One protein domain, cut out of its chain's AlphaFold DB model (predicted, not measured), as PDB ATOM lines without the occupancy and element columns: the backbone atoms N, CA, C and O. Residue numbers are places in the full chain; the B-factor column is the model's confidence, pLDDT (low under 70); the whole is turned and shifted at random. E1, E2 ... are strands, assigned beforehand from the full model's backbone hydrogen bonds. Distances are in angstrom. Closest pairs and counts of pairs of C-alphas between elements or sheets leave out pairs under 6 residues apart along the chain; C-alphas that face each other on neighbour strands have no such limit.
ATOM      1  N   ARG A  95      41.958  19.752  87.709       87.44
ATOM      2  CA  ARG A  95      41.291  18.902  88.711       87.44
ATOM      3  C   ARG A  95      42.267  18.150  89.622       87.44
ATOM      4  O   ARG A  95      41.911  17.862  90.757       87.44
ATOM      5  N   ASP A  96      43.471  17.864  89.131       90.31
ATOM      6  CA  ASP A  96      44.506  17.138  89.869       90.31
ATOM      7  C   ASP A  96      45.339  18.072  90.774       90.31
ATOM      8  O   ASP A  96      46.366  17.649  91.296       90.31
ATOM      9  N   TYR A  97      44.917  19.332  90.967       89.56
ATOM     10  CA  TYR A  97      45.630  20.349  91.753       89.56
ATOM     11  C   TYR A  97      44.980  20.653  93.096       89.56
ATOM     12  O   TYR A  97      45.350  20.085  94.116       89.56
ATOM     13  N   ASP A  98      43.981  21.526  93.130       73.94
ATOM     14  CA  ASP A  98      43.359  21.894  94.405       73.94
ATOM     15  C   ASP A  98      42.260  20.897  94.823       73.94
ATOM     16  O   ASP A  98      41.700  20.973  95.916       73.94
ATOM     17  N   GLY A  99      41.892  19.951  93.947       62.81
ATOM     18  CA  GLY A  99      40.762  19.027  94.136       62.81
ATOM     19  C   GLY A  99      39.388  19.715  94.207       62.81
ATOM     20  O   GLY A  99      38.354  19.064  94.064       62.81
ATOM     21  N   ALA A 100      39.351  21.037  94.384       61.38
ATOM     22  CA  ALA A 100      38.156  21.852  94.354       61.38
ATOM     23  C   ALA A 100      37.665  22.034  92.905       61.38
ATOM     24  O   ALA A 100      38.414  22.491  92.033       61.38
ATOM     25  N   PRO A 101      36.383  21.748  92.619       62.94
ATOM     26  CA  PRO A 101      35.795  22.076  91.332       62.94
ATOM     27  C   PRO A 101      35.852  23.591  91.107       62.94
ATOM     28  O   PRO A 101      35.232  24.363  91.849       62.94
ATOM     29  N   ASN A 102      36.558  23.994  90.051       73.88
ATOM     30  CA  ASN A 102      36.676  25.375  89.585       73.88
ATOM     31  C   ASN A 102      37.357  26.344  90.570       73.88
ATOM     32  O   ASN A 102      36.915  27.490  90.676       73.88
ATOM     33  N   PHE A 103      38.412  25.925  91.282       81.06
ATOM     34  CA  PHE A 103      39.151  26.825  92.186       81.06
ATOM     35  C   PHE A 103      39.660  28.089  91.480       81.06
ATOM     36  O   PHE A 103      39.633  29.181  92.037       81.06
ATOM     37  N   GLN A 104      40.015  27.973  90.199       86.44
ATOM     38  CA  GLN A 104      40.459  29.100  89.395       86.44
ATOM     39  C   GLN A 104      39.376  30.176  89.215       86.44
ATOM     40  O   GLN A 104      39.709  31.306  88.899       86.44
ATOM     41  N   LYS A 105      38.090  29.865  89.436       86.88
ATOM     42  CA  LYS A 105      36.958  30.804  89.297       86.88
ATOM     43  C   LYS A 105      36.457  31.364  90.636       86.88
ATOM     44  O   LYS A 105      35.334  31.856  90.702       86.88
ATOM     45  N   LEU A 106      37.229  31.223  91.718       86.00
ATOM     46  CA  LEU A 106      36.804  31.667  93.054       86.00
ATOM     47  C   LEU A 106      36.839  33.185  93.234       86.00
ATOM     48  O   LEU A 106      36.072  33.705  94.045       86.00
ATOM     49  N   LYS A 107      37.658  33.882  92.442       87.94
ATOM     50  CA  LYS A 107      37.662  35.337  92.304       87.94
ATOM     51  C   LYS A 107      37.460  35.754  90.839       87.94
ATOM     52  O   LYS A 107      37.671  34.930  89.940       87.94
ATOM     53  N   PRO A 108      37.049  37.011  90.590       88.81
ATOM     54  CA  PRO A 108      37.025  37.586  89.252       88.81
ATOM     55  C   PRO A 108      38.391  37.493  88.566       88.81
ATOM     56  O   PRO A 108      39.438  37.668  89.191       88.81
ATOM     57  N   SER A 109      38.370  37.221  87.265       89.38
ATOM     58  CA  SER A 109      39.551  37.263  86.412       89.38
ATOM     59  C   SER A 109      39.628  38.597  85.685       89.38
ATOM     60  O   SER A 109      38.612  39.211  85.353       89.38
ATOM     61  N   LYS A 110      40.851  39.022  85.369       84.56
ATOM     62  CA  LYS A 110      41.074  40.223  84.568       84.56
ATOM     63  C   LYS A 110      40.326  40.117  83.234       84.56
ATOM     64  O   LYS A 110      40.479  39.137  82.508       84.56
ATOM     65  N   ASN A 111      39.516  41.129  82.920       85.88
ATOM     66  CA  ASN A 111      38.715  41.216  81.691       85.88
ATOM     67  C   ASN A 111      37.745  40.035  81.452       85.88
ATOM     68  O   ASN A 111      37.369  39.790  80.307       85.88
ATOM     69  N   ASN A 112      37.325  39.303  82.494       83.81
ATOM     70  CA  ASN A 112      36.500  38.090  82.370       83.81
ATOM     71  C   ASN A 112      37.128  36.972  81.505       83.81
ATOM     72  O   ASN A 112      36.414  36.139  80.941       83.81
ATOM     73  N   GLU A 113      38.456  36.931  81.390       89.31
ATOM     74  CA  GLU A 113      39.170  35.874  80.666       89.31
ATOM     75  C   GLU A 113      39.295  34.582  81.488       89.31
ATOM     76  O   GLU A 113      38.972  34.538  82.675       89.31
ATOM     77  N   ASN A 114      39.798  33.502  80.880       90.38
ATOM     78  CA  ASN A 114      40.189  32.316  81.639       90.38
ATOM     79  C   ASN A 114      41.363  32.666  82.580       90.38
ATOM     80  O   ASN A 114      42.429  33.024  82.078       90.38
ATOM     81  N   PRO A 115      41.205  32.535  83.910       92.56
ATOM     82  CA  PRO A 115      42.252  32.896  84.864       92.56
ATOM     83  C   PRO A 115      43.438  31.925  84.856       92.56
ATOM     84  O   PRO A 115      44.506  32.260  85.348       92.56
ATOM     85  N   PHE A 116      43.291  30.721  84.299       92.94
ATOM     86  CA  PHE A 116      44.417  29.803  84.143       92.94
ATOM     87  C   PHE A 116      45.355  30.262  83.020       92.94
ATOM     88  O   PHE A 116      44.921  30.394  81.873       92.94
ATOM     89  N   ARG A 117      46.639  30.464  83.341       93.06
ATOM     90  CA  ARG A 117      47.655  30.935  82.382       93.06
ATOM     91  C   ARG A 117      48.624  29.863  81.901       93.06
ATOM     92  O   ARG A 117      49.229  30.035  80.850       93.06
ATOM     93  N   GLY A 118      48.739  28.754  82.619       94.06
ATOM     94  CA  GLY A 118      49.708  27.701  82.330       94.06
ATOM     95  C   GLY A 118      50.364  27.211  83.610       94.06
ATOM     96  O   GLY A 118      49.766  27.260  84.690       94.06
ATOM     97  N   TYR A 119      51.597  26.750  83.483       93.88
ATOM     98  CA  TYR A 119      52.363  26.169  84.569       93.88
ATOM     99  C   TYR A 119      53.718  26.841  84.704       93.88
ATOM    100  O   TYR A 119      54.280  27.327  83.727       93.88
ATOM    101  N   VAL A 120      54.245  26.815  85.920       92.88
ATOM    102  CA  VAL A 120      55.655  27.084  86.206       92.88
ATOM    103  C   VAL A 120      56.252  25.873  86.900       92.88
ATOM    104  O   VAL A 120      55.549  25.142  87.604       92.88
ATOM    105  N   PHE A 121      57.545  25.647  86.706       90.31
ATOM    106  CA  PHE A 121      58.252  24.551  87.352       90.31
ATOM    107  C   PHE A 121      59.139  25.076  88.472       90.31
ATOM    108  O   PHE A 121      60.103  25.795  88.225       90.31
ATOM    109  N   ILE A 122      58.811  24.685  89.700       86.69
ATOM    110  CA  ILE A 122      59.438  25.195  90.920       86.69
ATOM    111  C   ILE A 122      59.708  24.028  91.846       86.69
ATOM    112  O   ILE A 122      58.799  23.247  92.126       86.69
ATOM    113  N   ASP A 123      60.921  23.923  92.386       85.75
ATOM    114  CA  ASP A 123      61.284  22.883  93.356       85.75
ATOM    115  C   ASP A 123      60.869  21.468  92.918       85.75
ATOM    116  O   ASP A 123      60.457  20.643  93.734       85.75
ATOM    117  N   ASN A 124      61.011  21.174  91.623       87.31
ATOM    118  CA  ASN A 124      60.617  19.912  90.995       87.31
ATOM    119  C   ASN A 124      59.107  19.648  90.874       87.31
ATOM    120  O   ASN A 124      58.705  18.492  90.764       87.31
ATOM    121  N   VAL A 125      58.269  20.683  90.895       91.50
ATOM    122  CA  VAL A 125      56.808  20.562  90.822       91.50
ATOM    123  C   VAL A 125      56.255  21.538  89.787       91.50
ATOM    124  O   VAL A 125      56.672  22.694  89.733       91.50
ATOM    125  N   PHE A 126      55.294  21.083  88.983       93.12
ATOM    126  CA  PHE A 126      54.502  21.935  88.102       93.12
ATOM    127  C   PHE A 126      53.402  22.602  88.914       93.12
ATOM    128  O   PHE A 126      52.450  21.942  89.316       93.12
ATOM    129  N   TYR A 127      53.524  23.900  89.170       92.44
ATOM    130  CA  TYR A 127      52.470  24.692  89.800       92.44
ATOM    131  C   TYR A 127      51.566  25.277  88.723       92.44
ATOM    132  O   TYR A 127      52.055  25.860  87.757       92.44
ATOM    133  N   ALA A 128      50.251  25.154  88.892       93.44
ATOM    134  CA  ALA A 128      49.292  25.845  88.042       93.44
ATOM    135  C   ALA A 128      49.275  27.336  88.395       93.44
ATOM    136  O   ALA A 128      49.119  27.694  89.564       93.44
ATOM    137  N   VAL A 129      49.399  28.192  87.384       92.62
ATOM    138  CA  VAL A 129      49.355  29.648  87.547       92.62
ATOM    139  C   VAL A 129      47.941  30.140  87.290       92.62
ATOM    140  O   VAL A 129      47.409  29.983  86.183       92.62
ATOM    141  N   ILE A 130      47.339  30.739  88.317       91.81
ATOM    142  CA  ILE A 130      46.027  31.377  88.229       91.81
ATOM    143  C   ILE A 130      46.196  32.881  88.422       91.81
ATOM    144  O   ILE A 130      46.723  33.318  89.441       91.81
ATOM    145  N   GLU A 131      45.721  33.661  87.459       91.69
ATOM    146  CA  GLU A 131      45.669  35.120  87.520       91.69
ATOM    147  C   GLU A 131      44.236  35.603  87.736       91.69
ATOM    148  O   GLU A 131      43.360  35.459  86.874       91.69
ATOM    149  N   TRP A 132      44.011  36.218  88.889       90.75
ATOM    150  CA  TRP A 132      42.809  36.981  89.195       90.75
ATOM    151  C   TRP A 132      43.034  38.473  88.945       90.75
ATOM    152  O   TRP A 132      44.101  38.894  88.499       90.75
ATOM    153  N   GLU A 133      42.001  39.287  89.156       90.88
ATOM    154  CA  GLU A 133      42.104  40.742  88.979       90.88
ATOM    155  C   GLU A 133      43.154  41.389  89.893       90.88
ATOM    156  O   GLU A 133      43.836  42.324  89.469       90.88
ATOM    157  N   ASP A 134      43.270  40.906  91.131       89.06
ATOM    158  CA  ASP A 134      44.059  41.505  92.208       89.06
ATOM    159  C   ASP A 134      45.348  40.741  92.544       89.06
ATOM    160  O   ASP A 134      46.230  41.304  93.193       89.06
ATOM    161  N   GLU A 135      45.485  39.486  92.112       88.06
ATOM    162  CA  GLU A 135      46.632  38.648  92.463       88.06
ATOM    163  C   GLU A 135      46.904  37.511  91.466       88.06
ATOM    164  O   GLU A 135      46.038  37.091  90.696       88.06
ATOM    165  N   THR A 136      48.121  36.971  91.545       88.56
ATOM    166  CA  THR A 136      48.531  35.727  90.889       88.56
ATOM    167  C   THR A 136      48.869  34.704  91.963       88.56
ATOM    168  O   THR A 136      49.674  34.993  92.850       88.56
ATOM    169  N   ILE A 137      48.295  33.507  91.864       88.44
ATOM    170  CA  ILE A 137      48.570  32.397  92.782       88.44
ATOM    171  C   ILE A 137      49.198  31.209  92.055       88.44
ATOM    172  O   ILE A 137      48.961  30.981  90.863       88.44
ATOM    173  N   TYR A 138      49.962  30.425  92.812       90.06
ATOM    174  CA  TYR A 138      50.664  29.238  92.331       90.06
ATOM    175  C   TYR A 138      50.149  28.016  93.075       90.06
ATOM    176  O   TYR A 138      50.482  27.791  94.241       90.06
ATOM    177  N   VAL A 139      49.337  27.215  92.394       90.62
ATOM    178  CA  VAL A 139      48.625  26.096  93.011       90.62
ATOM    179  C   VAL A 139      49.392  24.797  92.773       90.62
ATOM    180  O   VAL A 139      49.657  24.465  91.615       90.62
ATOM    181  N   PRO A 140      49.782  24.052  93.826       90.94
ATOM    182  CA  PRO A 140      50.451  22.764  93.667       90.94
ATOM    183  C   PRO A 140      49.488  21.663  93.192       90.94
ATOM    184  O   PRO A 140      48.278  21.759  93.416       90.94
ATOM    185  N   PRO A 141      50.011  20.572  92.610       91.81
ATOM    186  CA  PRO A 141      49.252  19.345  92.414       91.81
ATOM    187  C   PRO A 141      48.792  18.734  93.752       91.81
ATOM    188  O   PRO A 141      49.436  18.917  94.793       91.81
ATOM    189  N   VAL A 142      47.724  17.932  93.733       88.94
ATOM    190  CA  VAL A 142      47.353  17.086  94.876       88.94
ATOM    191  C   VAL A 142      48.439  16.026  95.065       88.94
ATOM    192  O   VAL A 142      48.678  15.221  94.173       88.94
ATOM    193  N   GLN A 143      49.032  15.962  96.257       87.69
ATOM    194  CA  GLN A 143      49.840  14.826  96.711       87.69
ATOM    195  C   GLN A 143      49.250  14.247  97.996       87.69
ATOM    196  O   GLN A 143      48.829  14.997  98.875       87.69
ATOM    197  N   VAL A 144      49.258  12.923  98.116       87.69
ATOM    198  CA  VAL A 144      48.801  12.140  99.265       87.69
ATOM    199  C   VAL A 144      49.872  11.105  99.612       87.69
ATOM    200  O   VAL A 144      49.930  10.022  99.037       87.69
ATOM    201  N   ILE A 145      50.712  11.422 100.594       86.00
ATOM    202  CA  ILE A 145      51.769  10.528 101.081       86.00
ATOM    203  C   ILE A 145      51.438  10.127 102.510       86.00
ATOM    204  O   ILE A 145      51.389  10.981 103.393       86.00
ATOM    205  N   ASN A 146      51.220   8.833 102.762       86.25
ATOM    206  CA  ASN A 146      50.884   8.317 104.096       86.25
ATOM    207  C   ASN A 146      49.743   9.114 104.772       86.25
ATOM    208  O   ASN A 146      49.848   9.497 105.937       86.25
ATOM    209  N   ASN A 147      48.671   9.392 104.016       84.06
ATOM    210  CA  ASN A 147      47.518  10.212 104.422       84.06
ATOM    211  C   ASN A 147      47.837  11.682 104.771       84.06
ATOM    212  O   ASN A 147      47.047  12.336 105.449       84.06
ATOM    213  N   LYS A 148      48.973  12.219 104.310       86.44
ATOM    214  CA  LYS A 148      49.358  13.633 104.443       86.44
ATOM    215  C   LYS A 148      49.454  14.310 103.080       86.44
ATOM    216  O   LYS A 148      49.705  13.643 102.080       86.44
ATOM    217  N   PHE A 149      49.321  15.634 103.066       87.12
ATOM    218  CA  PHE A 149      49.370  16.457 101.858       87.12
ATOM    219  C   PHE A 149      50.589  17.392 101.877       87.12
ATOM    220  O   PHE A 149      50.454  18.593 102.105       87.12
ATOM    221  N   PRO A 150      51.799  16.869 101.638       86.62
ATOM    222  CA  PRO A 150      53.052  17.575 101.915       86.62
ATOM    223  C   PRO A 150      53.244  18.874 101.121       86.62
ATOM    224  O   PRO A 150      53.921  19.780 101.596       86.62
ATOM    225  N   LEU A 151      52.672  18.999  99.916       86.31
ATOM    226  CA  LEU A 151      52.730  20.264  99.173       86.31
ATOM    227  C   LEU A 151      51.814  21.329  99.773       86.31
ATOM    228  O   LEU A 151      52.147  22.507  99.691       86.31
ATOM    229  N   ARG A 152      50.710  20.930 100.418       83.75
ATOM    230  CA  ARG A 152      49.820  21.858 101.129       83.75
ATOM    231  C   ARG A 152      50.521  22.458 102.343       83.75
ATOM    232  O   ARG A 152      50.398  23.654 102.561       83.75
ATOM    233  N   ASP A 153      51.328  21.668 103.051       81.12
ATOM    234  CA  ASP A 153      52.109  22.129 104.213       81.12
ATOM    235  C   ASP A 153      53.143  23.213 103.850       81.12
ATOM    236  O   ASP A 153      53.581  23.977 104.707       81.12
ATOM    237  N   LYS A 154      53.544  23.285 102.573       79.25
ATOM    238  CA  LYS A 154      54.484  24.288 102.046       79.25
ATOM    239  C   LYS A 154      53.790  25.528 101.475       79.25
ATOM    240  O   LYS A 154      54.468  26.414 100.957       79.25
ATOM    241  N   CYS A 155      52.463  25.574 101.521       81.19
ATOM    242  CA  CYS A 155      51.651  26.609 100.900       81.19
ATOM    243  C   CYS A 155      50.814  27.347 101.951       81.19
ATOM    244  O   CYS A 155      50.490  26.821 103.014       81.19
ATOM    245  N   LYS A 156      50.436  28.584 101.639       80.69
ATOM    246  CA  LYS A 156      49.399  29.311 102.366       80.69
ATOM    247  C   LYS A 156      48.040  28.725 102.006       80.69
ATOM    248  O   LYS A 156      47.799  28.367 100.855       80.69
ATOM    249  N   ILE A 157      47.164  28.646 103.003       78.62
ATOM    250  CA  ILE A 157      45.785  28.195 102.835       78.62
ATOM    251  C   ILE A 157      44.868  29.380 103.130       78.62
ATOM    252  O   ILE A 157      44.888  29.914 104.238       78.62
ATOM    253  N   TYR A 158      44.073  29.779 102.143       77.62
ATOM    254  CA  TYR A 158      43.047  30.815 102.278       77.62
ATOM    255  C   TYR A 158      41.658  30.187 102.273       77.62
ATOM    256  O   TYR A 158      41.476  29.112 101.707       77.62
ATOM    257  N   GLU A 159      40.668  30.878 102.837       79.44
ATOM    258  CA  GLU A 159      39.256  30.529 102.680       79.44
ATOM    259  C   GLU A 159      38.531  31.639 101.913       79.44
ATOM    260  O   GLU A 159      38.488  32.788 102.350       79.44
ATOM    261  N   ILE A 160      37.966  31.299 100.755       79.44
ATOM    262  CA  ILE A 160      37.205  32.210  99.898       79.44
ATOM    263  C   ILE A 160      35.853  31.564  99.612       79.44
ATOM    264  O   ILE A 160      35.779  30.469  99.057       79.44
ATOM    265  N   ASN A 161      34.767  32.241  99.997       78.88
ATOM    266  CA  ASN A 161      33.393  31.757  99.817       78.88
ATOM    267  C   ASN A 161      33.168  30.330 100.371       78.88
ATOM    268  O   ASN A 161      32.492  29.516  99.740       78.88
ATOM    269  N   GLY A 162      33.770  30.004 101.524       74.69
ATOM    270  CA  GLY A 162      33.675  28.681 102.157       74.69
ATOM    271  C   GLY A 162      34.491  27.577 101.474       74.69
ATOM    272  O   GLY A 162      34.280  26.396 101.753       74.69
ATOM    273  N   LYS A 163      35.397  27.928 100.551       76.69
ATOM    274  CA  LYS A 163      36.316  26.997  99.881       76.69
ATOM    275  C   LYS A 163      37.761  27.331 100.221       76.69
ATOM    276  O   LYS A 163      38.140  28.500 100.229       76.69
ATOM    277  N   GLN A 164      38.557  26.296 100.471       75.94
ATOM    278  CA  GLN A 164      39.988  26.441 100.713       75.94
ATOM    279  C   GLN A 164      40.750  26.587  99.395       75.94
ATOM    280  O   GLN A 164      40.403  25.911  98.431       75.94
ATOM    281  N   ILE A 165      41.765  27.451  99.380       74.75
ATOM    282  CA  ILE A 165      42.698  27.648  98.262       74.75
ATOM    283  C   ILE A 165      44.117  27.489  98.780       74.75
ATOM    284  O   ILE A 165      44.435  28.009  99.848       74.75
ATOM    285  N   ILE A 166      44.960  26.792  98.019       80.19
ATOM    286  CA  ILE A 166      46.329  26.442  98.402       80.19
ATOM    287  C   ILE A 166      47.313  27.123  97.458       80.19
ATOM    288  O   ILE A 166      47.286  26.882  96.254       80.19
ATOM    289  N   ASP A 167      48.192  27.952  98.011       77.69
ATOM    290  CA  ASP A 167      49.042  28.849  97.229       77.69
ATOM    291  C   ASP A 167      50.475  28.947  97.773       77.69
ATOM    292  O   ASP A 167      50.706  29.128  98.969       77.69
ATOM    293  N   LYS A 168      51.462  28.883  96.879       75.69
ATOM    294  CA  LYS A 168      52.893  28.990  97.194       75.69
ATOM    295  C   LYS A 168      53.429  30.435  97.198       75.69
ATOM    296  O   LYS A 168      54.616  30.628  96.971       75.69
TER     297      LYS A 168
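This is residues 95 to 168 of the 173 residues of an uncharacterized protein of Anaeromyces robustus (UniProt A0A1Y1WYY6). A domain with little regular structure: a small twisted sheet, E1 E2 E3, is met near the end of its edge strand E3 by E5 of a separate two-strand hairpin, E4 and E5, while long loops, residues 95 to 115 and 140 to 155, reach out to the far ends. The printed part has 74 residues, with 28 in five named strands, E1 to E5 in chain order, and no named helix; the class is all strand and both sheets are antiparallel. It is compact, radius of gyration of the C-alphas 12.1 A, spanning 41 by 28 by 19 A.

E1, residues 116 to 122, E2, 125 to 131, and E3, 136 to 139, form a meander, each strand the antiparallel neighbour of the one before, only just strongly twisted at 4.0 A off plane. N 120 and O 127 are within hydrogen-bond range, 3.0 A, as are N 137 and O 130, 2.9 A. In the hairpin of E4, 156 to 160, and E5, 163 to 167, N 158 and O 165 are 2.9 A apart. The closest C-alphas of E3 and E5, Val 139 and Asp 167, are 5.1 A apart.

E1, 17.1 A, begins at C-alpha 116 (44.417, 29.803, 84.143); E2 is 18.6 A. E5 ends at C-alpha 167 (49.042, 28.849, 97.229).

The printed part has no cut. The link E3 to E4 is long. Residues 99 to 101 have pLDDT under 70.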